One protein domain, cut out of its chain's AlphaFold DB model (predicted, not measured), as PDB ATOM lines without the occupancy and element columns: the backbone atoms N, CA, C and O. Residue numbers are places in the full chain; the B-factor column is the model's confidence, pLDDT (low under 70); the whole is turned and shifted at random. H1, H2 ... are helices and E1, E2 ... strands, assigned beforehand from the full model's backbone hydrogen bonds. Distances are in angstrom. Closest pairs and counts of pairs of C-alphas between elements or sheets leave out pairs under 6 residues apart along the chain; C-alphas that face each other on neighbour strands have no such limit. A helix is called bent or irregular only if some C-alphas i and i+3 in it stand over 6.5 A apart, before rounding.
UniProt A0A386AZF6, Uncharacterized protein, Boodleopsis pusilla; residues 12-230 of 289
ATOM      1  N   VAL A  12      32.051 -23.189   3.047       97.06
ATOM      2  CA  VAL A  12      30.710 -22.654   2.832       97.06
ATOM      3  C   VAL A  12      30.819 -21.218   2.342       97.06
ATOM      4  O   VAL A  12      31.575 -20.418   2.897       97.06
ATOM      5  N   VAL A  13      30.031 -20.886   1.322       97.94
ATOM      6  CA  VAL A  13      29.872 -19.514   0.832       97.94
ATOM      7  C   VAL A  13      29.002 -18.724   1.820       97.94
ATOM      8  O   VAL A  13      27.819 -19.034   1.982       97.94
ATOM      9  N   ASP A  14      29.578 -17.711   2.480       97.81
ATOM     10  CA  ASP A  14      28.869 -16.780   3.393       97.81
ATOM     11  C   ASP A  14      28.461 -15.483   2.686       97.81
ATOM     12  O   ASP A  14      27.592 -14.759   3.163       97.81
ATOM     13  N   TRP A  15      29.095 -15.151   1.565       98.31
ATOM     14  CA  TRP A  15      28.753 -13.974   0.777       98.31
ATOM     15  C   TRP A  15      29.068 -14.218  -0.687       98.31
ATOM     16  O   TRP A  15      30.148 -14.702  -1.017       98.31
ATOM     17  N   ILE A  16      28.167 -13.805  -1.568       98.12
ATOM     18  CA  ILE A  16      28.454 -13.680  -2.994       98.12
ATOM     19  C   ILE A  16      27.741 -12.445  -3.535       98.12
ATOM     20  O   ILE A  16      26.580 -12.189  -3.213       98.12
ATOM     21  N   SER A  17      28.444 -11.640  -4.329       97.31
ATOM     22  CA  SER A  17      27.827 -10.490  -4.984       97.31
ATOM     23  C   SER A  17      28.332 -10.258  -6.392       97.31
ATOM     24  O   SER A  17      29.503 -10.493  -6.689       97.31
ATOM     25  N   PHE A  18      27.461  -9.689  -7.214       96.38
ATOM     26  CA  PHE A  18      27.690  -9.394  -8.616       96.38
ATOM     27  C   PHE A  18      27.552  -7.902  -8.876       96.38
ATOM     28  O   PHE A  18      26.622  -7.253  -8.405       96.38
ATOM     29  N   ASN A  19      28.486  -7.367  -9.647       94.56
ATOM     30  CA  ASN A  19      28.506  -5.981 -10.072       94.56
ATOM     31  C   ASN A  19      27.857  -5.890 -11.456       94.56
ATOM     32  O   ASN A  19      28.482  -6.278 -12.443       94.56
ATOM     33  N   ALA A  20      26.631  -5.375 -11.523       93.75
ATOM     34  CA  ALA A  20      25.898  -5.143 -12.762       93.75
ATOM     35  C   ALA A  20      26.059  -3.676 -13.187       93.75
ATOM     36  O   ALA A  20      25.349  -2.786 -12.707       93.75
ATOM     37  N   LYS A  21      27.040  -3.398 -14.054       89.94
ATOM     38  CA  LYS A  21      27.286  -2.032 -14.538       89.94
ATOM     39  C   LYS A  21      26.137  -1.602 -15.454       89.94
ATOM     40  O   LYS A  21      25.785  -2.341 -16.365       89.94
ATOM     41  N   GLY A  22      25.578  -0.415 -15.223       85.44
ATOM     42  CA  GLY A  22      24.461   0.112 -16.017       85.44
ATOM     43  C   GLY A  22      23.106  -0.570 -15.779       85.44
ATOM     44  O   GLY A  22      22.168  -0.314 -16.524       85.44
ATOM     45  N   LEU A  23      22.973  -1.429 -14.760       89.44
ATOM     46  CA  LEU A  23      21.669  -1.966 -14.371       89.44
ATOM     47  C   LEU A  23      20.870  -0.899 -13.613       89.44
ATOM     48  O   LEU A  23      21.080  -0.705 -12.414       89.44
ATOM     49  N   GLU A  24      19.952  -0.242 -14.317       84.56
ATOM     50  CA  GLU A  24      19.056   0.768 -13.744       84.56
ATOM     51  C   GLU A  24      17.821   0.137 -13.094       84.56
ATOM     52  O   GLU A  24      17.529   0.431 -11.935       84.56
ATOM     53  N   ASN A  25      17.128  -0.767 -13.795       90.19
ATOM     54  CA  ASN A  25      15.937  -1.444 -13.279       90.19
ATOM     55  C   ASN A  25      16.251  -2.890 -12.830       90.19
ATOM     56  O   ASN A  25      16.408  -3.761 -13.688       90.19
ATOM     57  N   PRO A  26      16.314  -3.184 -11.514       93.00
ATOM     58  CA  PRO A  26      16.557  -4.535 -11.010       93.00
ATOM     59  C   PRO A  26      15.329  -5.462 -11.063       93.00
ATOM     60  O   PRO A  26      15.481  -6.660 -10.824       93.00
ATOM     61  N   GLU A  27      14.126  -4.955 -11.357       94.12
ATOM     62  CA  GLU A  27      12.880  -5.726 -11.255       94.12
ATOM     63  C   GLU A  27      12.851  -7.031 -12.065       94.12
ATOM     64  O   GLU A  27      12.386  -8.029 -11.510       94.12
ATOM     65  N   PRO A  28      13.348  -7.103 -13.318       94.69
ATOM     66  CA  PRO A  28      13.331  -8.358 -14.073       94.69
ATOM     67  C   PRO A  28      14.124  -9.473 -13.379       94.69
ATOM     68  O   PRO A  28      13.650 -10.605 -13.274       94.69
ATOM     69  N   ILE A  29      15.295  -9.137 -12.830       96.19
ATOM     70  CA  ILE A  29      16.151 -10.082 -12.101       96.19
ATOM     71  C   ILE A  29      15.516 -10.435 -10.758       96.19
ATOM     72  O   ILE A  29      15.501 -11.597 -10.361       96.19
ATOM     73  N   ALA A  30      14.964  -9.443 -10.061       96.69
ATOM     74  CA  ALA A  30      14.271  -9.648  -8.796       96.69
ATOM     75  C   ALA A  30      13.079 -10.608  -8.956       96.69
ATOM     76  O   ALA A  30      12.912 -11.521  -8.151       96.69
ATOM     77  N   LYS A  31      12.301 -10.464 -10.038       96.69
ATOM     78  CA  LYS A  31      11.195 -11.362 -10.388       96.69
ATOM     79  C   LYS A  31      11.673 -12.768 -10.750       96.69
ATOM     80  O   LYS A  31      11.049 -13.741 -10.338       96.69
ATOM     81  N   TYR A  32      12.778 -12.890 -11.484       97.62
ATOM     82  CA  TYR A  32      13.403 -14.183 -11.767       97.62
ATOM     83  C   TYR A  32      13.835 -14.893 -10.471       97.62
ATOM     84  O   TYR A  32      13.462 -16.040 -10.229       97.62
ATOM     85  N   LEU A  33      14.535 -14.184  -9.580       97.94
ATOM     86  CA  LEU A  33      14.989 -14.711  -8.288       97.94
ATOM     87  C   LEU A  33      13.839 -15.010  -7.316       97.94
ATOM     88  O   LEU A  33      13.961 -15.915  -6.489       97.94
ATOM     89  N   LEU A  34      12.704 -14.315  -7.440       97.56
ATOM     90  CA  LEU A  34      11.494 -14.612  -6.673       97.56
ATOM     91  C   LEU A  34      11.038 -16.063  -6.882       97.56
ATOM     92  O   LEU A  34      10.659 -16.722  -5.914       97.56
ATOM     93  N   GLY A  35      11.155 -16.579  -8.113       96.81
ATOM     94  CA  GLY A  35      10.834 -17.968  -8.461       96.81
ATOM     95  C   GLY A  35      11.711 -19.010  -7.760       96.81
ATOM     96  O   GLY A  35      11.297 -20.155  -7.602       96.81
ATOM     97  N   PHE A  36      12.887 -18.609  -7.270       97.56
ATOM     98  CA  PHE A  36      13.793 -19.459  -6.494       97.56
ATOM     99  C   PHE A  36      13.629 -19.306  -4.978       97.56
ATOM    100  O   PHE A  36      14.358 -19.942  -4.214       97.56
ATOM    101  N   GLY A  37      12.680 -18.486  -4.525       97.56
ATOM    102  CA  GLY A  37      12.395 -18.298  -3.106       97.56
ATOM    103  C   GLY A  37      13.086 -17.094  -2.461       97.56
ATOM    104  O   GLY A  37      13.202 -17.065  -1.231       97.56
ATOM    105  N   PHE A  38      13.559 -16.120  -3.252       98.38
ATOM    106  CA  PHE A  38      14.179 -14.892  -2.746       98.38
ATOM    107  C   PHE A  38      13.203 -13.713  -2.714       98.38
ATOM    108  O   PHE A  38      12.689 -13.282  -3.741       98.38
ATOM    109  N   ASN A  39      13.034 -13.111  -1.541       98.19
ATOM    110  CA  ASN A  39      12.485 -11.767  -1.403       98.19
ATOM    111  C   ASN A  39      13.559 -10.738  -1.770       98.19
ATOM    112  O   ASN A  39      14.729 -10.880  -1.404       98.19
ATOM    113  N   SER A  40      13.171  -9.714  -2.521       97.38
ATOM    114  CA  SER A  40      14.090  -8.770  -3.151       97.38
ATOM    115  C   SER A  40      13.948  -7.381  -2.558       97.38
ATOM    116  O   SER A  40      12.841  -6.847  -2.475       97.38
ATOM    117  N   PHE A  41      15.079  -6.782  -2.202       95.50
ATOM    118  CA  PHE A  41      15.135  -5.478  -1.551       95.50
ATOM    119  C   PHE A  41      16.106  -4.556  -2.283       95.50
ATOM    120  O   PHE A  41      17.187  -4.992  -2.682       95.50
ATOM    121  N   LEU A  42      15.737  -3.291  -2.439       92.94
ATOM    122  CA  LEU A  42      16.575  -2.231  -2.981       92.94
ATOM    123  C   LEU A  42      17.150  -1.402  -1.830       92.94
ATOM    124  O   LEU A  42      16.422  -0.953  -0.950       92.94
ATOM    125  N   LEU A  43      18.463  -1.192  -1.845       89.31
ATOM    126  CA  LEU A  43      19.176  -0.362  -0.887       89.31
ATOM    127  C   LEU A  43      19.741   0.872  -1.600       89.31
ATOM    128  O   LEU A  43      20.740   0.793  -2.329       89.31
ATOM    129  N   ASN A  44      19.116   2.023  -1.356       76.06
ATOM    130  CA  ASN A  44      19.557   3.306  -1.898       76.06
ATOM    131  C   ASN A  44      20.562   3.953  -0.937       76.06
ATOM    132  O   ASN A  44      20.203   4.689  -0.022       76.06
ATOM    133  N   SER A  45      21.852   3.668  -1.142       65.44
ATOM    134  CA  SER A  45      22.918   4.161  -0.253       65.44
ATOM    135  C   SER A  45      23.265   5.647  -0.418       65.44
ATOM    136  O   SER A  45      24.005   6.185   0.400       65.44
ATOM    137  N   CYS A  46      22.746   6.306  -1.459       55.97
ATOM    138  CA  CYS A  46      23.045   7.708  -1.774       55.97
ATOM    139  C   CYS A  46      22.100   8.713  -1.106       55.97
ATOM    140  O   CYS A  46      22.451   9.884  -1.017       55.97
ATOM    141  N   GLN A  47      20.894   8.294  -0.716       53.47
ATOM    142  CA  GLN A  47      19.806   9.231  -0.412       53.47
ATOM    143  C   GLN A  47      19.537   9.392   1.090       53.47
ATOM    144  O   GLN A  47      19.104  10.464   1.499       53.47
ATOM    145  N   GLU A  48      19.823   8.384   1.924       54.31
ATOM    146  CA  GLU A  48      19.492   8.416   3.358       54.31
ATOM    147  C   GLU A  48      20.563   7.720   4.228       54.31
ATOM    148  O   GLU A  48      21.184   6.737   3.813       54.31
ATOM    149  N   VAL A  49      20.779   8.228   5.452       62.59
ATOM    150  CA  VAL A  49      21.594   7.589   6.505       62.59
ATOM    151  C   VAL A  49      20.718   7.416   7.758       62.59
ATOM    152  O   VAL A  49      20.357   8.423   8.366       62.59
ATOM    153  N   PRO A  50      20.398   6.178   8.191       63.41
ATOM    154  CA  PRO A  50      20.768   4.904   7.573       63.41
ATOM    155  C   PRO A  50      20.080   4.699   6.210       63.41
ATOM    156  O   PRO A  50      19.005   5.247   5.983       63.41
ATOM    157  N   PRO A  51      20.682   3.913   5.302       68.81
ATOM    158  CA  PRO A  51      20.111   3.674   3.985       68.81
ATOM    159  C   PRO A  51      18.759   2.977   4.103       68.81
ATOM    160  O   PRO A  51      18.632   1.956   4.786       68.81
ATOM    161  N   ARG A  52      17.756   3.533   3.423       73.38
ATOM    162  CA  ARG A  52      16.416   2.961   3.380       73.38
ATOM    163  C   ARG A  52      16.407   1.712   2.519       73.38
ATOM    164  O   ARG A  52      16.917   1.697   1.397       73.38
ATOM    165  N   GLU A  53      15.830   0.663   3.084       84.69
ATOM    166  CA  GLU A  53      15.567  -0.581   2.384       84.69
ATOM    167  C   GLU A  53      14.138  -0.546   1.835       84.69
ATOM    168  O   GLU A  53      13.167  -0.460   2.587       84.69
ATOM    169  N   GLU A  54      14.016  -0.588   0.514       89.88
ATOM    170  CA  GLU A  54      12.747  -0.651  -0.200       89.88
ATOM    171  C   GLU A  54      12.478  -2.090  -0.634       89.88
ATOM    172  O   GLU A  54      13.371  -2.805  -1.088       89.88
ATOM    173  N   ILE A  55      11.235  -2.539  -0.498       92.94
ATOM    174  CA  ILE A  55      10.830  -3.874  -0.939       92.94
ATOM    175  C   ILE A  55      10.520  -3.800  -2.434       92.94
ATOM    176  O   ILE A  55       9.630  -3.055  -2.832       92.94
ATOM    177  N   LEU A  56      11.221  -4.593  -3.246       93.44
ATOM    178  CA  LEU A  56      10.902  -4.760  -4.669       93.44
ATOM    179  C   LEU A  56       9.870  -5.871  -4.857       93.44
ATOM    180  O   LEU A  56       8.830  -5.676  -5.472       93.44
ATOM    181  N   TYR A  57      10.154  -7.041  -4.284       94.81
ATOM    182  CA  TYR A  57       9.247  -8.182  -4.295       94.81
ATOM    183  C   TYR A  57       9.300  -8.907  -2.959       94.81
ATOM    184  O   TYR A  57      10.378  -9.167  -2.423       94.81
ATOM    185  N   ASN A  58       8.127  -9.268  -2.450       95.00
ATOM    186  CA  ASN A  58       7.992 -10.003  -1.206       95.00
ATOM    187  C   ASN A  58       6.849 -11.012  -1.306       95.00
ATOM    188  O   ASN A  58       5.696 -10.628  -1.488       95.00
ATOM    189  N   ASP A  59       7.181 -12.288  -1.146       94.75
ATOM    190  CA  ASP A  59       6.230 -13.373  -0.934       94.75
ATOM    191  C   ASP A  59       6.438 -13.918   0.492       94.75
ATOM    192  O   ASP A  59       7.551 -14.333   0.833       94.75
ATOM    193  N   PRO A  60       5.400 -13.950   1.348       93.88
ATOM    194  CA  PRO A  60       5.495 -14.509   2.698       93.88
ATOM    195  C   PRO A  60       5.970 -15.970   2.763       93.88
ATOM    196  O   PRO A  60       6.429 -16.415   3.814       93.88
ATOM    197  N   LYS A  61       5.851 -16.739   1.672       95.56
ATOM    198  CA  LYS A  61       6.331 -18.129   1.591       95.56
ATOM    199  C   LYS A  61       7.841 -18.219   1.376       95.56
ATOM    200  O   LYS A  61       8.444 -19.248   1.697       95.56
ATOM    201  N   ASN A  62       8.447 -17.163   0.842       96.31
ATOM    202  CA  ASN A  62       9.866 -17.118   0.533       96.31
ATOM    203  C   ASN A  62      10.696 -16.920   1.801       96.31
ATOM    204  O   ASN A  62      10.350 -16.146   2.693       96.31
ATOM    205  N   LYS A  63      11.811 -17.649   1.880       96.06
ATOM    206  CA  LYS A  63      12.664 -17.720   3.081       96.06
ATOM    207  C   LYS A  63      14.015 -17.042   2.903       96.06
ATOM    208  O   LYS A  63      14.725 -16.849   3.887       96.06
ATOM    209  N   PHE A  64      14.374 -16.717   1.667       98.06
ATOM    210  CA  PHE A  64      15.664 -16.137   1.335       98.06
ATOM    211  C   PHE A  64      15.516 -14.683   0.913       98.06
ATOM    212  O   PHE A  64      14.425 -14.208   0.603       98.06
ATOM    213  N   LYS A  65      16.633 -13.968   0.917       97.50
ATOM    214  CA  LYS A  65      16.723 -12.544   0.618       97.50
ATOM    215  C   LYS A  65      17.847 -12.262  -0.370       97.50
ATOM    216  O   LYS A  65      18.948 -12.790  -0.226       97.50
ATOM    217  N   VAL A  66      17.575 -11.381  -1.324       98.06
ATOM    218  CA  VAL A  66      18.571 -10.745  -2.189       98.06
ATOM    219  C   VAL A  66      18.489  -9.229  -2.028       98.06
ATOM    220  O   VAL A  66      17.398  -8.659  -1.951       98.06
ATOM    221  N   THR A  67      19.646  -8.575  -1.962       96.81
ATOM    222  CA  THR A  67      19.734  -7.114  -1.879       96.81
ATOM    223  C   THR A  67      20.381  -6.557  -3.139       96.81
ATOM    224  O   THR A  67      21.499  -6.938  -3.495       96.81
ATOM    225  N   PHE A  68      19.682  -5.625  -3.775       95.06
ATOM    226  CA  PHE A  68      20.156  -4.788  -4.865       95.06
ATOM    227  C   PHE A  68      20.610  -3.457  -4.270       95.06
ATOM    228  O   PHE A  68      19.794  -2.697  -3.767       95.06
ATOM    229  N   SER A  69      21.902  -3.164  -4.296       92.00
ATOM    230  CA  SER A  69      22.447  -1.922  -3.747       92.00
ATOM    231  C   SER A  69      22.906  -1.005  -4.868       92.00
ATOM    232  O   SER A  69      23.637  -1.447  -5.753       92.00
ATOM    233  N   ARG A  70      22.551   0.279  -4.800       86.75
ATOM    234  CA  ARG A  70      23.099   1.327  -5.678       86.75
ATOM    235  C   ARG A  70      24.181   2.100  -4.917       86.75
ATOM    236  O   ARG A  70      23.832   2.898  -4.041       86.75
ATOM    237  N   PRO A  71      25.477   1.806  -5.133       72.06
ATOM    238  CA  PRO A  71      26.562   2.396  -4.360       72.06
ATOM    239  C   PRO A  71      26.953   3.781  -4.893       72.06
ATOM    240  O   PRO A  71      27.692   3.870  -5.863       72.06
ATOM    241  N   GLY A  72      26.551   4.843  -4.195       68.75
ATOM    242  CA  GLY A  72      27.066   6.208  -4.386       68.75
ATOM    243  C   GLY A  72      26.856   6.847  -5.773       68.75
ATOM    244  O   GLY A  72      26.600   6.189  -6.773       68.75
ATOM    245  N   GLU A  73      27.040   8.164  -5.859       61.34
ATOM    246  CA  GLU A  73      26.963   8.909  -7.132       61.34
ATOM    247  C   GLU A  73      28.087   8.544  -8.125       61.34
ATOM    248  O   GLU A  73      27.971   8.775  -9.325       61.34
ATOM    249  N   TYR A  74      29.178   7.940  -7.643       67.06
ATOM    250  CA  TYR A  74      30.393   7.696  -8.430       67.06
ATOM    251  C   TYR A  74      30.451   6.327  -9.124       67.06
ATOM    252  O   TYR A  74      31.431   6.033  -9.814       67.06
ATOM    253  N   TRP A  75      29.438   5.469  -8.956       75.75
ATOM    254  CA  TRP A  75      29.356   4.198  -9.673       75.75
ATOM    255  C   TRP A  75      27.967   3.981 -10.264       75.75
ATOM    256  O   TRP A  75      27.003   3.692  -9.562       75.75
ATOM    257  N   ASN A  76      27.890   4.071 -11.592       78.44
ATOM    258  CA  ASN A  76      26.660   3.805 -12.322       78.44
ATOM    259  C   ASN A  76      26.451   2.289 -12.502       78.44
ATOM    260  O   ASN A  76      26.897   1.681 -13.485       78.44
ATOM    261  N   GLY A  77      25.823   1.663 -11.510       87.56
ATOM    262  CA  GLY A  77      25.451   0.256 -11.543       87.56
ATOM    263  C   GLY A  77      24.691  -0.192 -10.300       87.56
ATOM    264  O   GLY A  77      24.477   0.571  -9.358       87.56
ATOM    265  N   THR A  78      24.338  -1.475 -10.288       92.38
ATOM    266  CA  THR A  78      23.689  -2.137  -9.156       92.38
ATOM    267  C   THR A  78      24.531  -3.326  -8.690       92.38
ATOM    268  O   THR A  78      24.980  -4.144  -9.494       92.38
ATOM    269  N   ILE A  79      24.768  -3.426  -7.383       94.38
ATOM    270  CA  ILE A  79      25.387  -4.595  -6.752       94.38
ATOM    271  C   ILE A  79      24.273  -5.537  -6.318       94.38
ATOM    272  O   ILE A  79      23.463  -5.183  -5.466       94.38
ATOM    273  N   ILE A  80      24.256  -6.745  -6.865       96.69
ATOM    274  CA  ILE A  80      23.336  -7.812  -6.467       96.69
ATOM    275  C   ILE A  80      24.064  -8.653  -5.428       96.69
ATOM    276  O   ILE A  80      25.135  -9.177  -5.722       96.69
ATOM    277  N   SER A  81      23.539  -8.763  -4.212       97.38
ATOM    278  CA  SER A  81      24.248  -9.401  -3.102       97.38
ATOM    279  C   SER A  81      23.392 -10.396  -2.336       97.38
ATOM    280  O   SER A  81      22.217 -10.159  -2.050       97.38
ATOM    281  N   PHE A  82      24.036 -11.501  -1.973       98.38
ATOM    282  CA  PHE A  82      23.504 -12.561  -1.135       98.38
ATOM    283  C   PHE A  82      24.444 -12.726   0.058       98.38
ATOM    284  O   PHE A  82      25.663 -12.791  -0.112       98.38
ATOM    285  N   SER A  83      23.882 -12.786   1.265       97.12
ATOM    286  CA  SER A  83      24.644 -12.848   2.516       97.12
ATOM    287  C   SER A  83      24.177 -13.983   3.427       97.12
ATOM    288  O   SER A  83      22.997 -14.349   3.443       97.12
ATOM    289  N   GLY A  84      25.112 -14.547   4.189       96.62
ATOM    290  CA  GLY A  84      24.915 -15.691   5.072       96.62
ATOM    291  C   GLY A  84      24.224 -16.854   4.361       96.62
ATOM    292  O   GLY A  84      24.618 -17.269   3.273       96.62
ATOM    293  N   LEU A  85      23.128 -17.331   4.956       96.88
ATOM    294  CA  LEU A  85      22.329 -18.439   4.420       96.88
ATOM    295  C   LEU A  85      21.781 -18.173   3.010       96.88
ATOM    296  O   LEU A  85      21.602 -19.120   2.250       96.88
ATOM    297  N   ASN A  86      21.558 -16.909   2.637       98.31
ATOM    298  CA  ASN A  86      21.119 -16.562   1.285       98.31
ATOM    299  C   ASN A  86      22.220 -16.829   0.259       98.31
ATOM    300  O   ASN A  86      21.932 -17.306  -0.833       98.31
ATOM    301  N   ALA A  87      23.477 -16.543   0.617       98.50
ATOM    302  CA  ALA A  87      24.632 -16.813  -0.233       98.50
ATOM    303  C   ALA A  87      24.853 -18.318  -0.385       98.50
ATOM    304  O   ALA A  87      25.042 -18.803  -1.496       98.50
ATOM    305  N   THR A  88      24.758 -19.053   0.727       97.88
ATOM    306  CA  THR A  88      24.856 -20.515   0.732       97.88
ATOM    307  C   THR A  88      23.801 -21.139  -0.178       97.88
ATOM    308  O   THR A  88      24.139 -21.945  -1.039       97.88
ATOM    309  N   TYR A  89      22.535 -20.739  -0.037       98.38
ATOM    310  CA  TYR A  89      21.449 -21.270  -0.857       98.38
ATOM    311  C   TYR A  89      21.563 -20.856  -2.328       98.38
ATOM    312  O   TYR A  89      21.428 -21.695  -3.215       98.38
ATOM    313  N   PHE A  90      21.885 -19.591  -2.615       98.50
ATOM    314  CA  PHE A  90      22.100 -19.151  -3.995       98.50
ATOM    315  C   PHE A  90      23.228 -19.939  -4.672       98.50
ATOM    316  O   PHE A  90      23.090 -20.371  -5.814       98.50
ATOM    317  N   TYR A  91      24.324 -20.194  -3.954       98.00
ATOM    318  CA  TYR A  91      25.415 -21.005  -4.477       98.00
ATOM    319  C   TYR A  91      25.007 -22.467  -4.710       98.00
ATOM    320  O   TYR A  91      25.387 -23.040  -5.727       98.00
ATOM    321  N   GLN A  92      24.169 -23.055  -3.850       97.06
ATOM    322  CA  GLN A  92      23.600 -24.389  -4.096       97.06
ATOM    323  C   GLN A  92      22.794 -24.442  -5.401       97.06
ATOM    324  O   GLN A  92      22.905 -25.411  -6.148       97.06
ATOM    325  N   LEU A  93      22.029 -23.393  -5.719       97.94
ATOM    326  CA  LEU A  93      21.318 -23.305  -7.000       97.94
ATOM    327  C   LEU A  93      22.288 -23.233  -8.189       97.94
ATOM    328  O   LEU A  93      22.019 -23.835  -9.227       97.94
ATOM    329  N   ILE A  94      23.429 -22.549  -8.042       96.88
ATOM    330  CA  ILE A  94      24.499 -22.552  -9.056       96.88
ATOM    331  C   ILE A  94      25.080 -23.962  -9.219       96.88
ATOM    332  O   ILE A  94      25.216 -24.433 -10.346       96.88
ATOM    333  N   GLN A  95      25.382 -24.663  -8.120       94.81
ATOM    334  CA  GLN A  95      25.889 -26.043  -8.157       94.81
ATOM    335  C   GLN A  95      24.915 -26.991  -8.873       94.81
ATOM    336  O   GLN A  95      25.334 -27.874  -9.620       94.81
ATOM    337  N   GLN A  96      23.613 -26.775  -8.690       95.44
ATOM    338  CA  GLN A  96      22.541 -27.531  -9.344       95.44
ATOM    339  C   GLN A  96      22.287 -27.109 -10.798       95.44
ATOM    340  O   GLN A  96      21.432 -27.700 -11.455       95.44
ATOM    341  N   LYS A  97      23.018 -26.109 -11.315       95.12
ATOM    342  CA  LYS A  97      22.804 -25.490 -12.635       95.12
ATOM    343  C   LYS A  97      21.391 -24.917 -12.819       95.12
ATOM    344  O   LYS A  97      20.909 -24.796 -13.940       95.12
ATOM    345  N   SER A  98      20.742 -24.543 -11.719       96.50
ATOM    346  CA  SER A  98      19.390 -23.975 -11.709       96.50
ATOM    347  C   SER A  98      19.379 -22.483 -12.049       96.50
ATOM    348  O   SER A  98      18.343 -21.948 -12.431       96.50
ATOM    349  N   ILE A  99      20.516 -21.797 -11.892       96.62
ATOM    350  CA  ILE A  99      20.655 -20.380 -12.231       96.62
ATOM    351  C   ILE A  99      21.119 -20.234 -13.677       96.62
ATOM    352  O   ILE A  99      22.269 -20.521 -14.000       96.62
ATOM    353  N   ASP A 100      20.241 -19.706 -14.522       94.75
ATOM    354  CA  ASP A 100      20.596 -19.212 -15.841       94.75
ATOM    355  C   ASP A 100      21.063 -17.749 -15.753       94.75
ATOM    356  O   ASP A 100      20.287 -16.820 -15.500       94.75
ATOM    357  N   PHE A 101      22.367 -17.543 -15.950       94.19
ATOM    358  CA  PHE A 101      22.979 -16.217 -15.927       94.19
ATOM    359  C   PHE A 101      22.572 -15.334 -17.118       94.19
ATOM    360  O   PHE A 101      22.816 -14.133 -17.062       94.19
ATOM    361  N   SER A 102      21.909 -15.863 -18.154       91.88
ATOM    362  CA  SER A 102      21.396 -15.053 -19.270       91.88
ATOM    363  C   SER A 102      20.240 -14.125 -18.868       91.88
ATOM    364  O   SER A 102      20.016 -13.105 -19.518       91.88
ATOM    365  N   PHE A 103      19.552 -14.415 -17.753       91.50
ATOM    366  CA  PHE A 103      18.564 -13.513 -17.143       91.50
ATOM    367  C   PHE A 103      19.202 -12.316 -16.428       91.50
ATOM    368  O   PHE A 103      18.496 -11.388 -16.023       91.50
ATOM    369  N   PHE A 104      20.523 -12.325 -16.252       93.19
ATOM    370  CA  PHE A 104      21.269 -11.213 -15.688       93.19
ATOM    371  C   PHE A 104      21.837 -10.353 -16.827       93.19
ATOM    372  O   PHE A 104      22.212 -10.872 -17.878       93.19
ATOM    373  N   PRO A 105      21.958  -9.029 -16.634       90.88
ATOM    374  CA  PRO A 105      22.763  -8.202 -17.524       90.88
ATOM    375  C   PRO A 105      24.234  -8.644 -17.445       90.88
ATOM    376  O   PRO A 105      24.594  -9.434 -16.570       90.88
ATOM    377  N   PRO A 106      25.127  -8.085 -18.279       92.12
ATOM    378  CA  PRO A 106      26.561  -8.274 -18.104       92.12
ATOM    379  C   PRO A 106      26.995  -7.952 -16.664       92.12
ATOM    380  O   PRO A 106      26.992  -6.798 -16.224       92.12
ATOM    381  N   ILE A 107      27.346  -9.001 -15.923       94.38
ATOM    382  CA  ILE A 107      27.741  -8.944 -14.518       94.38
ATOM    383  C   ILE A 107      29.185  -9.388 -14.346       94.38
ATOM    384  O   ILE A 107      29.696 -10.229 -15.078       94.38
ATOM    385  N   LEU A 108      29.840  -8.836 -13.328       95.06
ATOM    386  CA  LEU A 108      31.149  -9.292 -12.869       95.06
ATOM    387  C   LEU A 108      31.039  -9.816 -11.444       95.06
ATOM    388  O   LEU A 108      30.334  -9.225 -10.624       95.06
ATOM    389  N   LEU A 109      31.786 -10.867 -11.114       96.06
ATOM    390  CA  LEU A 109      31.901 -11.320  -9.732       96.06
ATOM    391  C   LEU A 109      32.583 -10.218  -8.897       96.06
ATOM    392  O   LEU A 109      33.687  -9.767  -9.204       96.06
ATOM    393  N   GLY A 110      31.881  -9.711  -7.882       94.69
ATOM    394  CA  GLY A 110      32.284  -8.530  -7.115       94.69
ATOM    395  C   GLY A 110      32.972  -8.861  -5.793       94.69
ATOM    396  O   GLY A 110      34.032  -8.306  -5.485       94.69
ATOM    397  N   ARG A 111      32.368  -9.765  -5.018       96.00
ATOM    398  CA  ARG A 111      32.870 -10.255  -3.730       96.00
ATOM    399  C   ARG A 111      32.446 -11.702  -3.547       96.00
ATOM    400  O   ARG A 111      31.315 -12.050  -3.886       96.00
ATOM    401  N   LEU A 112      33.335 -12.490  -2.961       97.75
ATOM    402  CA  LEU A 112      33.058 -13.836  -2.495       97.75
ATOM    403  C   LEU A 112      33.668 -14.004  -1.106       97.75
ATOM    404  O   LEU A 112      34.862 -13.756  -0.941       97.75
ATOM    405  N   ASP A 113      32.869 -14.452  -0.144       97.94
ATOM    406  CA  ASP A 113      33.365 -14.832   1.174       97.94
ATOM    407  C   ASP A 113      33.168 -16.327   1.368       97.94
ATOM    408  O   ASP A 113      32.049 -16.839   1.274       97.94
ATOM    409  N   LEU A 114      34.263 -17.013   1.676       97.62
ATOM    410  CA  LEU A 114      34.264 -18.415   2.064       97.62
ATOM    411  C   LEU A 114      34.571 -18.519   3.548       97.62
ATOM    412  O   LEU A 114      35.375 -17.745   4.075       97.62
ATOM    413  N   TYR A 115      33.979 -19.503   4.217       97.69
ATOM    414  CA  TYR A 115      34.417 -19.873   5.552       97.69
ATOM    415  C   TYR A 115      34.599 -21.370   5.740       97.69
ATOM    416  O   TYR A 115      33.898 -22.189   5.152       97.69
ATOM    417  N   TYR A 116      35.490 -21.694   6.672       96.81
ATOM    418  CA  TYR A 116      35.628 -22.998   7.300       96.81
ATOM    419  C   TYR A 116      35.251 -22.905   8.777       96.81
ATOM    420  O   TYR A 116      35.644 -21.965   9.476       96.81
ATOM    421  N   PHE A 117      34.474 -23.865   9.274       96.56
ATOM    422  CA  PHE A 117      34.114 -23.928  10.687       96.56
ATOM    423  C   PHE A 117      34.850 -25.062  11.393       96.56
ATOM    424  O   PHE A 117      34.577 -26.243  11.182       96.56
ATOM    425  N   ARG A 118      35.749 -24.690  12.301       94.62
ATOM    426  CA  ARG A 118      36.533 -25.617  13.107       94.62
ATOM    427  C   ARG A 118      35.879 -25.796  14.472       94.62
ATOM    428  O   ARG A 118      35.921 -24.893  15.311       94.62
ATOM    429  N   LYS A 119      35.293 -26.970  14.709       94.19
ATOM    430  CA  LYS A 119      34.720 -27.335  16.015       94.19
ATOM    431  C   LYS A 119      35.799 -27.341  17.102       94.19
ATOM    432  O   LYS A 119      36.943 -27.707  16.835       94.19
ATOM    433  N   THR A 120      35.446 -26.941  18.318       91.06
ATOM    434  CA  THR A 120      36.312 -27.110  19.496       91.06
ATOM    435  C   THR A 120      36.556 -28.600  19.741       91.06
ATOM    436  O   THR A 120      35.645 -29.412  19.572       91.06
ATOM    437  N   LYS A 121      37.783 -28.953  20.114       88.19
ATOM    438  CA  LYS A 121      38.205 -30.321  20.418       88.19
ATOM    439  C   LYS A 121      38.649 -30.401  21.882       88.19
ATOM    440  O   LYS A 121      39.206 -29.431  22.385       88.19
ATOM    441  N   PRO A 122      38.475 -31.546  22.562       82.12
ATOM    442  CA  PRO A 122      39.004 -31.736  23.917       82.12
ATOM    443  C   PRO A 122      40.529 -31.579  24.003       82.12
ATOM    444  O   PRO A 122      41.057 -31.224  25.046       82.12
ATOM    445  N   THR A 123      41.229 -31.823  22.893       80.94
ATOM    446  CA  THR A 123      42.684 -31.681  22.762       80.94
ATOM    447  C   THR A 123      43.144 -30.233  22.559       80.94
ATOM    448  O   THR A 123      44.335 -30.003  22.361       80.94
ATOM    449  N   ASP A 124      42.231 -29.256  22.551       84.44
ATOM    450  CA  ASP A 124      42.590 -27.837  22.485       84.44
ATOM    451  C   ASP A 124      43.254 -27.425  23.800       84.44
ATOM    452  O   ASP A 124      42.599 -27.253  24.823       84.44
ATOM    453  N   ASN A 125      44.575 -27.283  23.763       82.25
ATOM    454  CA  ASN A 125      45.407 -27.038  24.940       82.25
ATOM    455  C   ASN A 125      45.517 -25.556  25.334       82.25
ATOM    456  O   ASN A 125      46.083 -25.255  26.380       82.25
ATOM    457  N   ILE A 126      44.987 -24.641  24.516       85.94
ATOM    458  CA  ILE A 126      44.933 -23.205  24.808       85.94
ATOM    459  C   ILE A 126      43.527 -22.651  24.580       85.94
ATOM    460  O   ILE A 126      42.757 -23.110  23.727       85.94
ATOM    461  N   SER A 127      43.191 -21.602  25.322       89.38
ATOM    462  CA  SER A 127      41.945 -20.871  25.129       89.38
ATOM    463  C   SER A 127      41.936 -20.113  23.793       89.38
ATOM    464  O   SER A 127      42.970 -19.735  23.240       89.38
ATOM    465  N   ILE A 128      40.739 -19.811  23.278       90.81
ATOM    466  CA  ILE A 128      40.577 -18.969  22.074       90.81
ATOM    467  C   ILE A 128      41.225 -17.586  22.266       90.81
ATOM    468  O   ILE A 128      41.753 -17.013  21.314       90.81
ATOM    469  N   LYS A 129      41.191 -17.045  23.491       90.75
ATOM    470  CA  LYS A 129      41.791 -15.745  23.806       90.75
ATOM    471  C   LYS A 129      43.315 -15.805  23.664       90.75
ATOM    472  O   LYS A 129      43.875 -14.998  22.928       90.75
ATOM    473  N   GLU A 130      43.951 -16.802  24.277       89.69
ATOM    474  CA  GLU A 130      45.400 -17.029  24.167       89.69
ATOM    475  C   GLU A 130      45.824 -17.314  22.722       89.69
ATOM    476  O   GLU A 130      46.868 -16.834  22.272       89.69
ATOM    477  N   PHE A 131      45.001 -18.040  21.960       90.94
ATOM    478  CA  PHE A 131      45.220 -18.246  20.530       90.94
ATOM    479  C   PHE A 131      45.234 -16.918  19.759       90.94
ATOM    480  O   PHE A 131      46.184 -16.648  19.023       90.94
ATOM    481  N   PHE A 132      44.234 -16.052  19.951       92.19
ATOM    482  CA  PHE A 132      44.182 -14.754  19.269       92.19
ATOM    483  C   PHE A 132      45.313 -13.816  19.681       92.19
ATOM    484  O   PHE A 132      45.894 -13.165  18.814       92.19
ATOM    485  N   GLU A 133      45.674 -13.776  20.963       89.44
ATOM    486  CA  GLU A 133      46.826 -13.008  21.450       89.44
ATOM    487  C   GLU A 133      48.135 -13.514  20.827       89.44
ATOM    488  O   GLU A 133      48.967 -12.725  20.366       89.44
ATOM    489  N   SER A 134      48.286 -14.836  20.718       88.88
ATOM    490  CA  SER A 134      49.437 -15.467  20.073       88.88
ATOM    491  C   SER A 134      49.528 -15.123  18.585       88.88
ATOM    492  O   SER A 134      50.603 -14.741  18.109       88.88
ATOM    493  N   CYS A 135      48.411 -15.201  17.852       89.38
ATOM    494  CA  CYS A 135      48.345 -14.779  16.453       89.38
ATOM    495  C   CYS A 135      48.660 -13.289  16.300       89.38
ATOM    496  O   CYS A 135      49.470 -12.926  15.446       89.38
ATOM    497  N   TYR A 136      48.072 -12.437  17.145       90.19
ATOM    498  CA  TYR A 136      48.306 -10.997  17.137       90.19
ATOM    499  C   TYR A 136      49.792 -10.675  17.284       90.19
ATOM    500  O   TYR A 136      50.359  -9.971  16.445       90.19
ATOM    501  N   ARG A 137      50.450 -11.252  18.296       88.38
ATOM    502  CA  ARG A 137      51.873 -11.020  18.570       88.38
ATOM    503  C   ARG A 137      52.763 -11.429  17.396       88.38
ATOM    504  O   ARG A 137      53.649 -10.661  17.033       88.38
ATOM    505  N   LYS A 138      52.534 -12.604  16.795       86.44
ATOM    506  CA  LYS A 138      53.355 -13.087  15.670       86.44
ATOM    507  C   LYS A 138      53.098 -12.310  14.378       86.44
ATOM    508  O   LYS A 138      54.041 -11.948  13.684       86.44
ATOM    509  N   ILE A 139      51.841 -12.037  14.037       87.62
ATOM    510  CA  ILE A 139      51.504 -11.400  12.756       87.62
ATOM    511  C   ILE A 139      51.837  -9.906  12.775       87.62
ATOM    512  O   ILE A 139      52.312  -9.394  11.765       87.62
ATOM    513  N   ARG A 140      51.687  -9.214  13.915       87.50
ATOM    514  CA  ARG A 140      52.047  -7.789  14.051       87.50
ATOM    515  C   ARG A 140      53.524  -7.505  13.744       87.50
ATOM    516  O   ARG A 140      53.860  -6.388  13.370       87.50
ATOM    517  N   GLN A 141      54.406  -8.500  13.869       84.12
ATOM    518  CA  GLN A 141      55.823  -8.370  13.502       84.12
ATOM    519  C   GLN A 141      56.028  -8.197  11.984       84.12
ATOM    520  O   GLN A 141      57.051  -7.665  11.554       84.12
ATOM    521  N   LYS A 142      55.054  -8.597  11.154       83.00
ATOM    522  CA  LYS A 142      55.079  -8.401   9.700       83.00
ATOM    523  C   LYS A 142      54.665  -6.953   9.383       83.00
ATOM    524  O   LYS A 142      53.482  -6.624   9.424       83.00
ATOM    525  N   LYS A 143      55.632  -6.090   9.025       70.06
ATOM    526  CA  LYS A 143      55.481  -4.620   8.849       70.06
ATOM    527  C   LYS A 143      54.328  -4.145   7.940       70.06
ATOM    528  O   LYS A 143      53.934  -2.988   8.040       70.06
ATOM    529  N   HIS A 144      53.786  -5.001   7.073       79.12
ATOM    530  CA  HIS A 144      52.757  -4.643   6.085       79.12
ATOM    531  C   HIS A 144      51.387  -5.288   6.334       79.12
ATOM    532  O   HIS A 144      50.503  -5.191   5.485       79.12
ATOM    533  N   ILE A 145      51.194  -5.958   7.474       82.50
ATOM    534  CA  ILE A 145      49.933  -6.628   7.790       82.50
ATOM    535  C   ILE A 145      49.212  -5.883   8.911       82.50
ATOM    536  O   ILE A 145      49.683  -5.811  10.043       82.50
ATOM    537  N   GLN A 146      48.031  -5.357   8.594       88.25
ATOM    538  CA  GLN A 146      47.113  -4.817   9.591       88.25
ATOM    539  C   GLN A 146      46.426  -5.977  10.321       88.25
ATOM    540  O   GLN A 146      45.902  -6.877   9.673       88.25
ATOM    541  N   ILE A 147      46.424  -5.961  11.652       91.44
ATOM    542  CA  ILE A 147      45.787  -6.988  12.482       91.44
ATOM    543  C   ILE A 147      45.109  -6.345  13.691       91.44
ATOM    544  O   ILE A 147      45.666  -5.428  14.298       91.44
ATOM    545  N   SER A 148      43.920  -6.823  14.051       91.94
ATOM    546  CA  SER A 148      43.184  -6.383  15.239       91.94
ATOM    547  C   SER A 148      42.504  -7.551  15.946       91.94
ATOM    548  O   SER A 148      42.150  -8.545  15.310       91.94
ATOM    549  N   VAL A 149      42.328  -7.423  17.263       90.38
ATOM    550  CA  VAL A 149      41.532  -8.347  18.080       90.38
ATOM    551  C   VAL A 149      40.495  -7.538  18.843       90.38
ATOM    552  O   VAL A 149      40.856  -6.706  19.669       90.38
ATOM    553  N   GLU A 150      39.218  -7.795  18.587       88.38
ATOM    554  CA  GLU A 150      38.097  -7.144  19.269       88.38
ATOM    555  C   GLU A 150      37.061  -8.203  19.644       88.38
ATOM    556  O   GLU A 150      36.629  -8.965  18.787       88.38
ATOM    557  N   SER A 151      36.662  -8.284  20.919       81.62
ATOM    558  CA  SER A 151      35.532  -9.120  21.375       81.62
ATOM    559  C   SER A 151      35.508 -10.560  20.818       81.62
ATOM    560  O   SER A 151      34.460 -11.063  20.420       81.62
ATOM    561  N   LEU A 152      36.667 -11.240  20.797       88.94
ATOM    562  CA  LEU A 152      36.858 -12.586  20.219       88.94
ATOM    563  C   LEU A 152      36.646 -12.668  18.694       88.94
ATOM    564  O   LEU A 152      36.191 -13.687  18.161       88.94
ATOM    565  N   ILE A 153      37.038 -11.607  18.000       94.19
ATOM    566  CA  ILE A 153      37.171 -11.534  16.553       94.19
ATOM    567  C   ILE A 153      38.593 -11.065  16.253       94.19
ATOM    568  O   ILE A 153      38.973  -9.945  16.583       94.19
ATOM    569  N   LEU A 154      39.373 -11.930  15.618       94.50
ATOM    570  CA  LEU A 154      40.659 -11.608  15.024       94.50
ATOM    571  C   LEU A 154      40.421 -11.186  13.574       94.50
ATOM    572  O   LEU A 154      39.834 -11.950  12.808       94.50
ATOM    573  N   THR A 155      40.875 -10.001  13.176       95.12
ATOM    574  CA  THR A 155      40.801  -9.566  11.773       95.12
ATOM    575  C   THR A 155      42.168  -9.217  11.229       95.12
ATOM    576  O   THR A 155      43.006  -8.685  11.957       95.12
ATOM    577  N   ILE A 156      42.410  -9.556   9.962       93.00
ATOM    578  CA  ILE A 156      43.700  -9.350   9.302       93.00
ATOM    579  C   ILE A 156      43.487  -8.764   7.909       93.00
ATOM    580  O   ILE A 156      42.645  -9.222   7.135       93.00
ATOM    581  N   GLY A 157      44.292  -7.757   7.587       90.12
ATOM    582  CA  GLY A 157      44.179  -6.942   6.390       90.12
ATOM    583  C   GLY A 157      43.279  -5.725   6.595       90.12
ATOM    584  O   GLY A 157      42.897  -5.366   7.707       90.12
ATOM    585  N   ASN A 158      42.943  -5.075   5.486       85.56
ATOM    586  CA  ASN A 158      42.094  -3.892   5.462       85.56
ATOM    587  C   ASN A 158      40.804  -4.230   4.716       85.56
ATOM    588  O   ASN A 158      40.865  -4.807   3.641       85.56
ATOM    589  N   ARG A 159      39.630  -3.810   5.194       80.81
ATOM    590  CA  ARG A 159      38.374  -4.072   4.466       80.81
ATOM    591  C   ARG A 159      38.338  -3.506   3.043       80.81
ATOM    592  O   ARG A 159      37.489  -3.914   2.267       80.81
ATOM    593  N   LYS A 160      39.217  -2.582   2.656       84.31
ATOM    594  CA  LYS A 160      39.325  -2.069   1.280       84.31
ATOM    595  C   LYS A 160      40.280  -2.886   0.396       84.31
ATOM    596  O   LYS A 160      40.348  -2.610  -0.803       84.31
ATOM    597  N   SER A 161      41.037  -3.846   0.930       86.88
ATOM    598  CA  SER A 161      41.951  -4.690   0.144       86.88
ATOM    599  C   SER A 161      41.191  -5.751  -0.671       86.88
ATOM    600  O   SER A 161      39.963  -5.854  -0.613       86.88
ATOM    601  N   SER A 162      41.927  -6.514  -1.484       88.69
ATOM    602  CA  SER A 162      41.395  -7.663  -2.230       88.69
ATOM    603  C   SER A 162      41.199  -8.916  -1.373       88.69
ATOM    604  O   SER A 162      40.427  -9.780  -1.772       88.69
ATOM    605  N   LYS A 163      41.879  -9.014  -0.222       93.44
ATOM    606  CA  LYS A 163      41.759 -10.122   0.736       93.44
ATOM    607  C   LYS A 163      41.586  -9.589   2.152       93.44
ATOM    608  O   LYS A 163      42.422  -8.798   2.603       93.44
ATOM    609  N   TYR A 164      40.564 -10.049   2.857       94.81
ATOM    610  CA  TYR A 164      40.339  -9.714   4.259       94.81
ATOM    611  C   TYR A 164      39.977 -10.973   5.045       94.81
ATOM    612  O   TYR A 164      39.108 -11.733   4.636       94.81
ATOM    613  N   PHE A 165      40.668 -11.203   6.158       95.69
ATOM    614  CA  PHE A 165      40.514 -12.420   6.950       95.69
ATOM    615  C   PHE A 165      39.817 -12.096   8.257       95.69
ATOM    616  O   PHE A 165      40.109 -11.079   8.897       95.69
ATOM    617  N   ARG A 166      38.941 -12.998   8.692       95.69
ATOM    618  CA  ARG A 166      38.297 -12.931  10.000       95.69
ATOM    619  C   ARG A 166      38.313 -14.306  10.642       95.69
ATOM    620  O   ARG A 166      37.905 -15.285  10.030       95.69
ATOM    621  N   ILE A 167      38.745 -14.375  11.892       96.31
ATOM    622  CA  ILE A 167      38.598 -15.566  12.724       96.31
ATOM    623  C   ILE A 167      37.799 -15.172  13.947       96.31
ATOM    624  O   ILE A 167      38.192 -14.266  14.676       96.31
ATOM    625  N   TYR A 168      36.664 -15.820  14.174       96.19
ATOM    626  CA  TYR A 168      35.782 -15.431  15.266       96.19
ATOM    627  C   TYR A 168      35.086 -16.604  15.923       96.19
ATOM    628  O   TYR A 168      34.798 -17.632  15.305       96.19
ATOM    629  N   LYS A 169      34.804 -16.424  17.215       94.81
ATOM    630  CA  LYS A 169      34.097 -17.419  18.012       94.81
ATOM    631  C   LYS A 169      32.640 -17.533  17.570       94.81
ATOM    632  O   LYS A 169      31.909 -16.548  17.481       94.81
ATOM    633  N   LYS A 170      32.204 -18.771  17.356       94.81
ATOM    634  CA  LYS A 170      30.798 -19.166  17.235       94.81
ATOM    635  C   LYS A 170      30.502 -20.246  18.274       94.81
ATOM    636  O   LYS A 170      31.401 -20.757  18.943       94.81
ATOM    637  N   LYS A 171      29.223 -20.578  18.456       93.31
ATOM    638  CA  LYS A 171      28.828 -21.657  19.368       93.31
ATOM    639  C   LYS A 171      29.524 -22.955  18.933       93.31
ATOM    640  O   LYS A 171      29.330 -23.402  17.809       93.31
ATOM    641  N   GLY A 172      30.340 -23.528  19.818       91.75
ATOM    642  CA  GLY A 172      31.026 -24.804  19.591       91.75
ATOM    643  C   GLY A 172      32.289 -24.759  18.723       91.75
ATOM    644  O   GLY A 172      32.760 -25.826  18.336       91.75
ATOM    645  N   GLY A 173      32.839 -23.584  18.385       94.38
ATOM    646  CA  GLY A 173      34.078 -23.529  17.602       94.38
ATOM    647  C   GLY A 173      34.490 -22.151  17.089       94.38
ATOM    648  O   GLY A 173      33.966 -21.114  17.505       94.38
ATOM    649  N   LEU A 174      35.434 -22.160  16.150       96.19
ATOM    650  CA  LEU A 174      35.945 -20.987  15.446       96.19
ATOM    651  C   LEU A 174      35.540 -21.023  13.976       96.19
ATOM    652  O   LEU A 174      35.659 -22.051  13.312       96.19
ATOM    653  N   ARG A 175      35.093 -19.882  13.455       97.12
ATOM    654  CA  ARG A 175      34.882 -19.682  12.022       97.12
ATOM    655  C   ARG A 175      36.082 -18.940  11.444       97.12
ATOM    656  O   ARG A 175      36.414 -17.869  11.942       97.12
ATOM    657  N   PHE A 176      36.693 -19.517  10.418       96.94
ATOM    658  CA  PHE A 176      37.782 -18.955   9.626       96.94
ATOM    659  C   PHE A 176      37.191 -18.474   8.312       96.94
ATOM    660  O   PHE A 176      36.745 -19.292   7.521       96.94
ATOM    661  N   GLU A 177      37.142 -17.167   8.100       97.94
ATOM    662  CA  GLU A 177      36.490 -16.532   6.959       97.94
ATOM    663  C   GLU A 177      37.517 -15.752   6.137       97.94
ATOM    664  O   GLU A 177      38.360 -15.038   6.692       97.94
ATOM    665  N   LEU A 178      37.428 -15.892   4.816       97.44
ATOM    666  CA  LEU A 178      38.213 -15.154   3.839       97.44
ATOM    667  C   LEU A 178      37.271 -14.448   2.871       97.44
ATOM    668  O   LEU A 178      36.568 -15.088   2.096       97.44
ATOM    669  N   GLU A 179      37.317 -13.124   2.903       97.62
ATOM    670  CA  GLU A 179      36.657 -12.234   1.956       97.62
ATOM    671  C   GLU A 179      37.600 -11.926   0.787       97.62
ATOM    672  O   GLU A 179      38.713 -11.423   0.988       97.62
ATOM    673  N   ILE A 180      37.144 -12.200  -0.438       96.38
ATOM    674  CA  ILE A 180      37.892 -12.062  -1.693       96.38
ATOM    675  C   ILE A 180      37.179 -11.051  -2.597       96.38
ATOM    676  O   ILE A 180      35.983 -11.165  -2.869       96.38
ATOM    677  N   LYS A 181      37.911 -10.042  -3.081       94.00
ATOM    678  CA  LYS A 181      37.384  -8.931  -3.893       94.00
ATOM    679  C   LYS A 181      38.351  -8.500  -4.991       94.00
ATOM    680  O   LYS A 181      39.520  -8.885  -5.008       94.00
ATOM    681  N   LYS A 182      37.892  -7.580  -5.848       89.31
ATOM    682  CA  LYS A 182      38.705  -6.893  -6.871       89.31
ATOM    683  C   LYS A 182      39.330  -7.891  -7.856       89.31
ATOM    684  O   LYS A 182      38.657  -8.805  -8.307       89.31
ATOM    685  N   THR A 183      40.593  -7.707  -8.228       87.38
ATOM    686  CA  THR A 183      41.306  -8.576  -9.174       87.38
ATOM    687  C   THR A 183      41.380 -10.024  -8.697       87.38
ATOM    688  O   THR A 183      41.258 -10.920  -9.519       87.38
ATOM    689  N   SER A 184      41.485 -10.255  -7.384       89.19
ATOM    690  CA  SER A 184      41.570 -11.604  -6.817       89.19
ATOM    691  C   SER A 184      40.307 -12.434  -6.997       89.19
ATOM    692  O   SER A 184      40.410 -13.640  -7.104       89.19
ATOM    693  N   VAL A 185      39.116 -11.826  -7.005       92.25
ATOM    694  CA  VAL A 185      37.880 -12.598  -7.226       92.25
ATOM    695  C   VAL A 185      37.602 -12.790  -8.721       92.25
ATOM    696  O   VAL A 185      36.989 -13.775  -9.123       92.25
ATOM    697  N   LYS A 186      38.101 -11.872  -9.559       89.50
ATOM    698  CA  LYS A 186      37.942 -11.928 -11.015       89.50
ATOM    699  C   LYS A 186      38.662 -13.112 -11.652       89.50
ATOM    700  O   LYS A 186      38.178 -13.591 -12.666       89.50
ATOM    701  N   SER A 187      39.757 -13.603 -11.069       89.94
ATOM    702  CA  SER A 187      40.455 -14.789 -11.593       89.94
ATOM    703  C   SER A 187      39.583 -16.045 -11.610       89.94
ATOM    704  O   SER A 187      39.833 -16.928 -12.414       89.94
ATOM    705  N   PHE A 188      38.540 -16.107 -10.776       93.06
ATOM    706  CA  PHE A 188      37.636 -17.258 -10.689       93.06
ATOM    707  C   PHE A 188      36.314 -17.051 -11.441       93.06
ATOM    708  O   PHE A 188      35.484 -17.956 -11.504       93.06
ATOM    709  N   GLN A 189      36.065 -15.853 -11.981       94.94
ATOM    710  CA  GLN A 189      34.739 -15.498 -12.496       94.94
ATOM    711  C   GLN A 189      34.355 -16.338 -13.725       94.94
ATOM    712  O   GLN A 189      33.201 -16.739 -13.854       94.94
ATOM    713  N   ASP A 190      35.316 -16.619 -14.610       94.44
ATOM    714  CA  ASP A 190      35.044 -17.281 -15.886       94.44
ATOM    715  C   ASP A 190      34.628 -18.734 -15.639       94.44
ATOM    716  O   ASP A 190      33.697 -19.232 -16.270       94.44
ATOM    717  N   LEU A 191      35.236 -19.391 -14.645       95.81
ATOM    718  CA  LEU A 191      34.853 -20.731 -14.196       95.81
ATOM    719  C   LEU A 191      33.425 -20.755 -13.636       95.81
ATOM    720  O   LEU A 191      32.657 -21.662 -13.951       95.81
ATOM    721  N   LEU A 192      33.045 -19.737 -12.854       95.25
ATOM    722  CA  LEU A 192      31.692 -19.618 -12.308       95.25
ATOM    723  C   LEU A 192      30.648 -19.461 -13.422       95.25
ATOM    724  O   LEU A 192      29.665 -20.200 -13.453       95.25
ATOM    725  N   PHE A 193      30.859 -18.513 -14.340       94.50
ATOM    726  CA  PHE A 193      29.882 -18.187 -15.386       94.50
ATOM    727  C   PHE A 193      29.824 -19.220 -16.515       94.50
ATOM    728  O   PHE A 193      28.776 -19.381 -17.133       94.50
ATOM    729  N   SER A 194      30.909 -19.961 -16.762       93.31
ATOM    730  CA  SER A 194      30.911 -21.097 -17.700       93.31
ATOM    731  C   SER A 194      30.336 -22.388 -17.102       93.31
ATOM    732  O   SER A 194      30.272 -23.408 -17.789       93.31
ATOM    733  N   GLY A 195      29.914 -22.372 -15.832       91.94
ATOM    734  CA  GLY A 195      29.360 -23.544 -15.154       91.94
ATOM    735  C   GLY A 195      30.397 -24.627 -14.834       91.94
ATOM    736  O   GLY A 195      30.028 -25.777 -14.587       91.94
ATOM    737  N   GLN A 196      31.690 -24.282 -14.821       93.88
ATOM    738  CA  GLN A 196      32.798 -25.165 -14.441       93.88
ATOM    739  C   GLN A 196      32.941 -25.235 -12.913       93.88
ATOM    740  O   GLN A 196      34.003 -24.978 -12.347       93.88
ATOM    741  N   THR A 197      31.850 -25.580 -12.224       92.75
ATOM    742  CA  THR A 197      31.735 -25.487 -10.761       92.75
ATOM    743  C   THR A 197      32.788 -26.315 -10.023       92.75
ATOM    744  O   THR A 197      33.343 -25.839  -9.042       92.75
ATOM    745  N   GLN A 198      33.131 -27.513 -10.510       92.44
ATOM    746  CA  GLN A 198      34.166 -28.350  -9.885       92.44
ATOM    747  C   GLN A 198      35.543 -27.677  -9.896       92.44
ATOM    748  O   GLN A 198      36.220 -27.646  -8.873       92.44
ATOM    749  N   GLN A 199      35.951 -27.108 -11.033       94.38
ATOM    750  CA  GLN A 199      37.231 -26.408 -11.134       94.38
ATOM    751  C   GLN A 199      37.211 -25.095 -10.346       94.38
ATOM    752  O   GLN A 199      38.174 -24.785  -9.652       94.38
ATOM    753  N   PHE A 200      36.093 -24.364 -10.390       95.56
ATOM    754  CA  PHE A 200      35.885 -23.176  -9.564       95.56
ATOM    755  C   PHE A 200      36.084 -23.477  -8.073       95.56
ATOM    756  O   PHE A 200      36.793 -22.745  -7.386       95.56
ATOM    757  N   GLU A 201      35.477 -24.557  -7.570       96.06
ATOM    758  CA  GLU A 201      35.610 -24.964  -6.171       96.06
ATOM    759  C   GLU A 201      37.031 -25.403  -5.828       96.06
ATOM    760  O   GLU A 201      37.530 -25.032  -4.765       96.06
ATOM    761  N   ALA A 202      37.690 -26.146  -6.720       92.62
ATOM    762  CA  ALA A 202      39.053 -26.610  -6.502       92.62
ATOM    763  C   ALA A 202      40.032 -25.437  -6.383       92.62
ATOM    764  O   ALA A 202      40.711 -25.301  -5.366       92.62
ATOM    765  N   GLU A 203      40.030 -24.530  -7.363       94.00
ATOM    766  CA  GLU A 203      40.943 -23.386  -7.378       94.00
ATOM    767  C   GLU A 203      40.692 -22.420  -6.212       94.00
ATOM    768  O   GLU A 203      41.633 -21.881  -5.627       94.00
ATOM    769  N   LEU A 204      39.429 -22.210  -5.825       94.75
ATOM    770  CA  LEU A 204      39.112 -21.389  -4.656       94.75
ATOM    771  C   LEU A 204      39.479 -22.059  -3.336       94.75
ATOM    772  O   LEU A 204      39.865 -21.358  -2.400       94.75
ATOM    773  N   SER A 205      39.358 -23.384  -3.253       93.69
ATOM    774  CA  SER A 205      39.783 -24.151  -2.083       93.69
ATOM    775  C   SER A 205      41.290 -24.022  -1.884       93.69
ATOM    776  O   SER A 205      41.727 -23.640  -0.797       93.69
ATOM    777  N   ASP A 206      42.072 -24.224  -2.946       91.19
ATOM    778  CA  ASP A 206      43.525 -24.032  -2.925       91.19
ATOM    779  C   ASP A 206      43.885 -22.597  -2.541       91.19
ATOM    780  O   ASP A 206      44.626 -22.359  -1.586       91.19
ATOM    781  N   TYR A 207      43.265 -21.616  -3.200       93.69
ATOM    782  CA  TYR A 207      43.496 -20.208  -2.905       93.69
ATOM    783  C   TYR A 207      43.169 -19.843  -1.450       93.69
ATOM    784  O   TYR A 207      43.876 -19.033  -0.836       93.69
ATOM    785  N   PHE A 208      42.103 -20.415  -0.880       94.50
ATOM    786  CA  PHE A 208      41.734 -20.226   0.521       94.50
ATOM    787  C   PHE A 208      42.815 -20.788   1.445       94.50
ATOM    788  O   PHE A 208      43.307 -20.069   2.321       94.50
ATOM    789  N   LEU A 209      43.220 -22.041   1.229       91.81
ATOM    790  CA  LEU A 209      44.228 -22.722   2.040       91.81
ATOM    791  C   LEU A 209      45.578 -21.999   1.983       91.81
ATOM    792  O   LEU A 209      46.136 -21.651   3.027       91.81
ATOM    793  N   GLU A 210      46.064 -21.674   0.785       90.88
ATOM    794  CA  GLU A 210      47.306 -20.927   0.585       90.88
ATOM    795  C   GLU A 210      47.261 -19.541   1.239       90.88
ATOM    796  O   GLU A 210      48.225 -19.100   1.872       90.88
ATOM    797  N   SER A 211      46.123 -18.848   1.138       92.31
ATOM    798  CA  SER A 211      45.960 -17.520   1.731       92.31
ATOM    799  C   SER A 211      46.073 -17.557   3.259       92.31
ATOM    800  O   SER A 211      46.684 -16.661   3.845       92.31
ATOM    801  N   PHE A 212      45.534 -18.587   3.922       91.81
ATOM    802  CA  PHE A 212      45.726 -18.769   5.364       91.81
ATOM    803  C   PHE A 212      47.154 -19.226   5.708       91.81
ATOM    804  O   PHE A 212      47.733 -18.711   6.670       91.81
ATOM    805  N   ALA A 213      47.752 -20.115   4.910       88.69
ATOM    806  CA  ALA A 213      49.117 -20.622   5.087       88.69
ATOM    807  C   ALA A 213      50.180 -19.513   5.114       88.69
ATOM    808  O   ALA A 213      51.101 -19.528   5.929       88.69
ATOM    809  N   GLN A 214      50.038 -18.512   4.244       88.06
ATOM    810  CA  GLN A 214      50.973 -17.384   4.151       88.06
ATOM    811  C   GLN A 214      50.959 -16.487   5.401       88.06
ATOM    812  O   GLN A 214      51.934 -15.793   5.726       88.06
ATOM    813  N   ILE A 215      49.837 -16.468   6.118       86.31
ATOM    814  CA  ILE A 215      49.628 -15.571   7.252       86.31
ATOM    815  C   ILE A 215      49.974 -16.262   8.559       86.31
ATOM    816  O   ILE A 215      50.723 -15.689   9.363       86.31
ATOM    817  N   PHE A 216      49.448 -17.467   8.761       81.31
ATOM    818  CA  PHE A 216      49.440 -18.133  10.049       81.31
ATOM    819  C   PHE A 216      50.460 -19.270  10.129       81.31
ATOM    820  O   PHE A 216      50.530 -20.102   9.230       81.31
ATOM    821  N   PRO A 217      51.202 -19.374  11.241       70.94
ATOM    822  CA  PRO A 217      51.979 -20.568  11.533       70.94
ATOM    823  C   PRO A 217      51.061 -21.776  11.739       70.94
ATOM    824  O   PRO A 217      50.066 -21.677  12.457       70.94
ATOM    825  N   PHE A 218      51.450 -22.929  11.197       68.69
ATOM    826  CA  PHE A 218      50.755 -24.209  11.406       68.69
ATOM    827  C   PHE A 218      50.867 -24.743  12.836       68.69
ATOM    828  O   PHE A 218      50.158 -25.673  13.200       68.69
ATOM    829  N   SER A 219      51.739 -24.134  13.643       65.69
ATOM    830  CA  SER A 219      52.080 -24.556  14.998       65.69
ATOM    831  C   SER A 219      51.052 -24.118  16.065       65.69
ATOM    832  O   SER A 219      51.437 -23.676  17.150       65.69
ATOM    833  N   TYR A 220      49.765 -24.058  15.731       71.94
ATOM    834  CA  TYR A 220      48.727 -23.633  16.668       71.94
ATOM    835  C   TYR A 220      47.594 -24.651  16.688       71.94
ATOM    836  O   TYR A 220      47.115 -25.053  15.630       71.94
ATOM    837  N   CYS A 221      47.093 -24.994  17.879       75.00
ATOM    838  CA  CYS A 221      46.096 -26.059  18.050       75.00
ATOM    839  C   CYS A 221      44.786 -25.832  17.267       75.00
ATOM    840  O   CYS A 221      44.122 -26.792  16.893       75.00
ATOM    841  N   TYR A 222      44.425 -24.575  16.973       87.81
ATOM    842  CA  TYR A 222      43.248 -24.222  16.167       87.81
ATOM    843  C   TYR A 222      43.514 -24.176  14.649       87.81
ATOM    844  O   TYR A 222      42.579 -23.937  13.885       87.81
ATOM    845  N   MET A 223      44.758 -24.401  14.208       87.25
ATOM    846  CA  MET A 223      45.186 -24.457  12.798       87.25
ATOM    847  C   MET A 223      45.454 -25.878  12.300       87.25
ATOM    848  O   MET A 223      45.898 -26.073  11.169       87.25
ATOM    849  N   ASP A 224      45.127 -26.878  13.115       85.38
ATOM    850  CA  ASP A 224      45.258 -28.297  12.796       85.38
ATOM    851  C   ASP A 224      44.579 -28.662  11.464       85.38
ATOM    852  O   ASP A 224      45.136 -29.388  10.644       85.38
ATOM    853  N   TRP A 225      43.405 -28.084  11.209       87.88
ATOM    854  CA  TRP A 225      42.632 -28.301   9.988       87.88
ATOM    855  C   TRP A 225      43.349 -27.844   8.711       87.88
ATOM    856  O   TRP A 225      43.163 -28.460   7.662       87.88
ATOM    857  N   LEU A 226      44.141 -26.774   8.807       87.88
ATOM    858  CA  LEU A 226      44.896 -26.197   7.701       87.88
ATOM    859  C   LEU A 226      46.148 -27.034   7.439       87.88
ATOM    860  O   LEU A 226      46.440 -27.372   6.296       87.88
ATOM    861  N   ALA A 227      46.839 -27.432   8.512       82.12
ATOM    862  CA  ALA A 227      48.007 -28.301   8.432       82.12
ATOM    863  C   ALA A 227      47.671 -29.662   7.806       82.12
ATOM    864  O   ALA A 227      48.459 -30.178   7.025       82.12
ATOM    865  N   VAL A 228      46.508 -30.243   8.126       81.00
ATOM    866  CA  VAL A 228      46.056 -31.510   7.526       81.00
ATOM    867  C   VAL A 228      45.810 -31.366   6.023       81.00
ATOM    868  O   VAL A 228      46.231 -32.235   5.272       81.00
ATOM    869  N   ARG A 229      45.176 -30.273   5.583       80.38
ATOM    870  CA  ARG A 229      44.794 -30.056   4.174       80.38
ATOM    871  C   ARG A 229      45.949 -29.657   3.263       80.38
ATOM    872  O   ARG A 229      45.927 -29.967   2.084       80.38
ATOM    873  N   LEU A 230      46.954 -28.977   3.808       77.94
ATOM    874  CA  LEU A 230      48.154 -28.588   3.064       77.94
ATOM    875  C   LEU A 230      49.218 -29.683   3.020       77.94
ATOM    876  O   LEU A 230      50.247 -29.506   2.367       77.94
TER     877      LEU A 230
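AT A GLANCE: This is residues 12 to 230 of the 289 residues of an uncharacterized protein of Boodleopsis pusilla (UniProt A0A386AZF6). One long, twisted sheet of ten strands curls like part of a barrel into an arch, with helices over its outer side and no named helix on its hollow side. E1, E6 and E10 make the middle of the arch, H1 sits over one end, H3 over the other, and H2, H6 and H7 between. The printed part has 219 residues with seven named helices and ten named strands, E1 H1 E2 E3 E4 E5 H2 E6 H3 E7 E8 E9 E10 H4 H5 H6 H7. The mixed sheet has the order E3 E2 E4 E5 E1 E6 E10 E9 E8 E7; the class is mixed, helices and strands. The whole is compact, radius of gyration of the C-alphas 19.0 A, spanning 53 by 39 by 34 A.

HOW THE PARTS SIT: E1, residues 12 to 21, is antiparallel to E6, residues 107 to 119, with N 14 and O 113 within hydrogen-bond range at 2.9 A, and to E5, residues 77 to 83, with N 18 and O 80 at 2.8 A. H1, residues 27 to 34, is on the sheet over E2, residues 38 to 44, at a height of 8.2 A; their closest C-alphas are Ala 30 and Ser 40, 5.7 A. E2 is parallel to E4, residues 64 to 70, with N 41 and O 66 at 3.0 A, and forms a hairpin with edge strand E3, residues 52 to 57, with N 42 and O 54 at 2.8 A. H2, residues 85 to 95, stands up from the sheet over E5, on the same face as H1. E1, H1, E2 and E5, H2, E6 are split strand-helix-strand units, their same-way strands not neighbours, with right-handed crossovers. H3, residues 128 to 140, runs along E8, residues 153 to 156, at 17 degrees on the local plane. E7, residues 147 to 150, E8, E9, residues 163 to 170, and E10, residues 173 to 181, form a meander of successive antiparallel neighbours; N 155 and O 148, N 156 and O 165, and N 166 and O 177 are 2.9, 3.0 and 2.9 A apart. H4, residues 183 to 186, is over none of the strands; H5, residues 189 to 193, only grazes the sheet. H6, residues 197 to 215, touches H5 only at the corner, with residues 197 to 200 alone; the closest C-alphas are Leu 191 and Phe 200, 5.3 A. H6 is over E6 and, only just, E10, with 3 C-alphas falling there, at a height of 10.0 A. With residues 209 to 213 alone it touches H7, residues 221 to 229, in a helical hairpin, a steep tilt of 43 degrees, opposite ways; the closest C-alphas are Leu 209 and Leu 226, 6.7 A. H7 is irregular, C-alphas 222 and 225 being 7.4 A apart. H1, H3, H6 and H7 on one face make two layers, helices and sheet. Every O i to N i+4 pair is within hydrogen-bond range in H1, H2, H3 and H5, 14 of 15 in H6 and 3 of 5 in H7; H4 is too short for one.

IN THESE COORDINATES: E1 begins at C-alpha 12, (30.710, -22.654, 2.832), and H7 ends at C-alpha 229, (44.794, -30.056, 4.174). From first to last C-alpha E6 measures 36.3 A, H6 27.3 A and E1 27.2 A.

THE WHOLE: The C-alphas farthest apart, Asn 25 and Asn 125, are 54.6 A apart. The printed part has no cut; the link from H2 to E6 is long, with 11 residues. The mean pLDDT of the printed part is 90.2; residues 45 to 51, 72 to 74 and 218 to 219 are under 70.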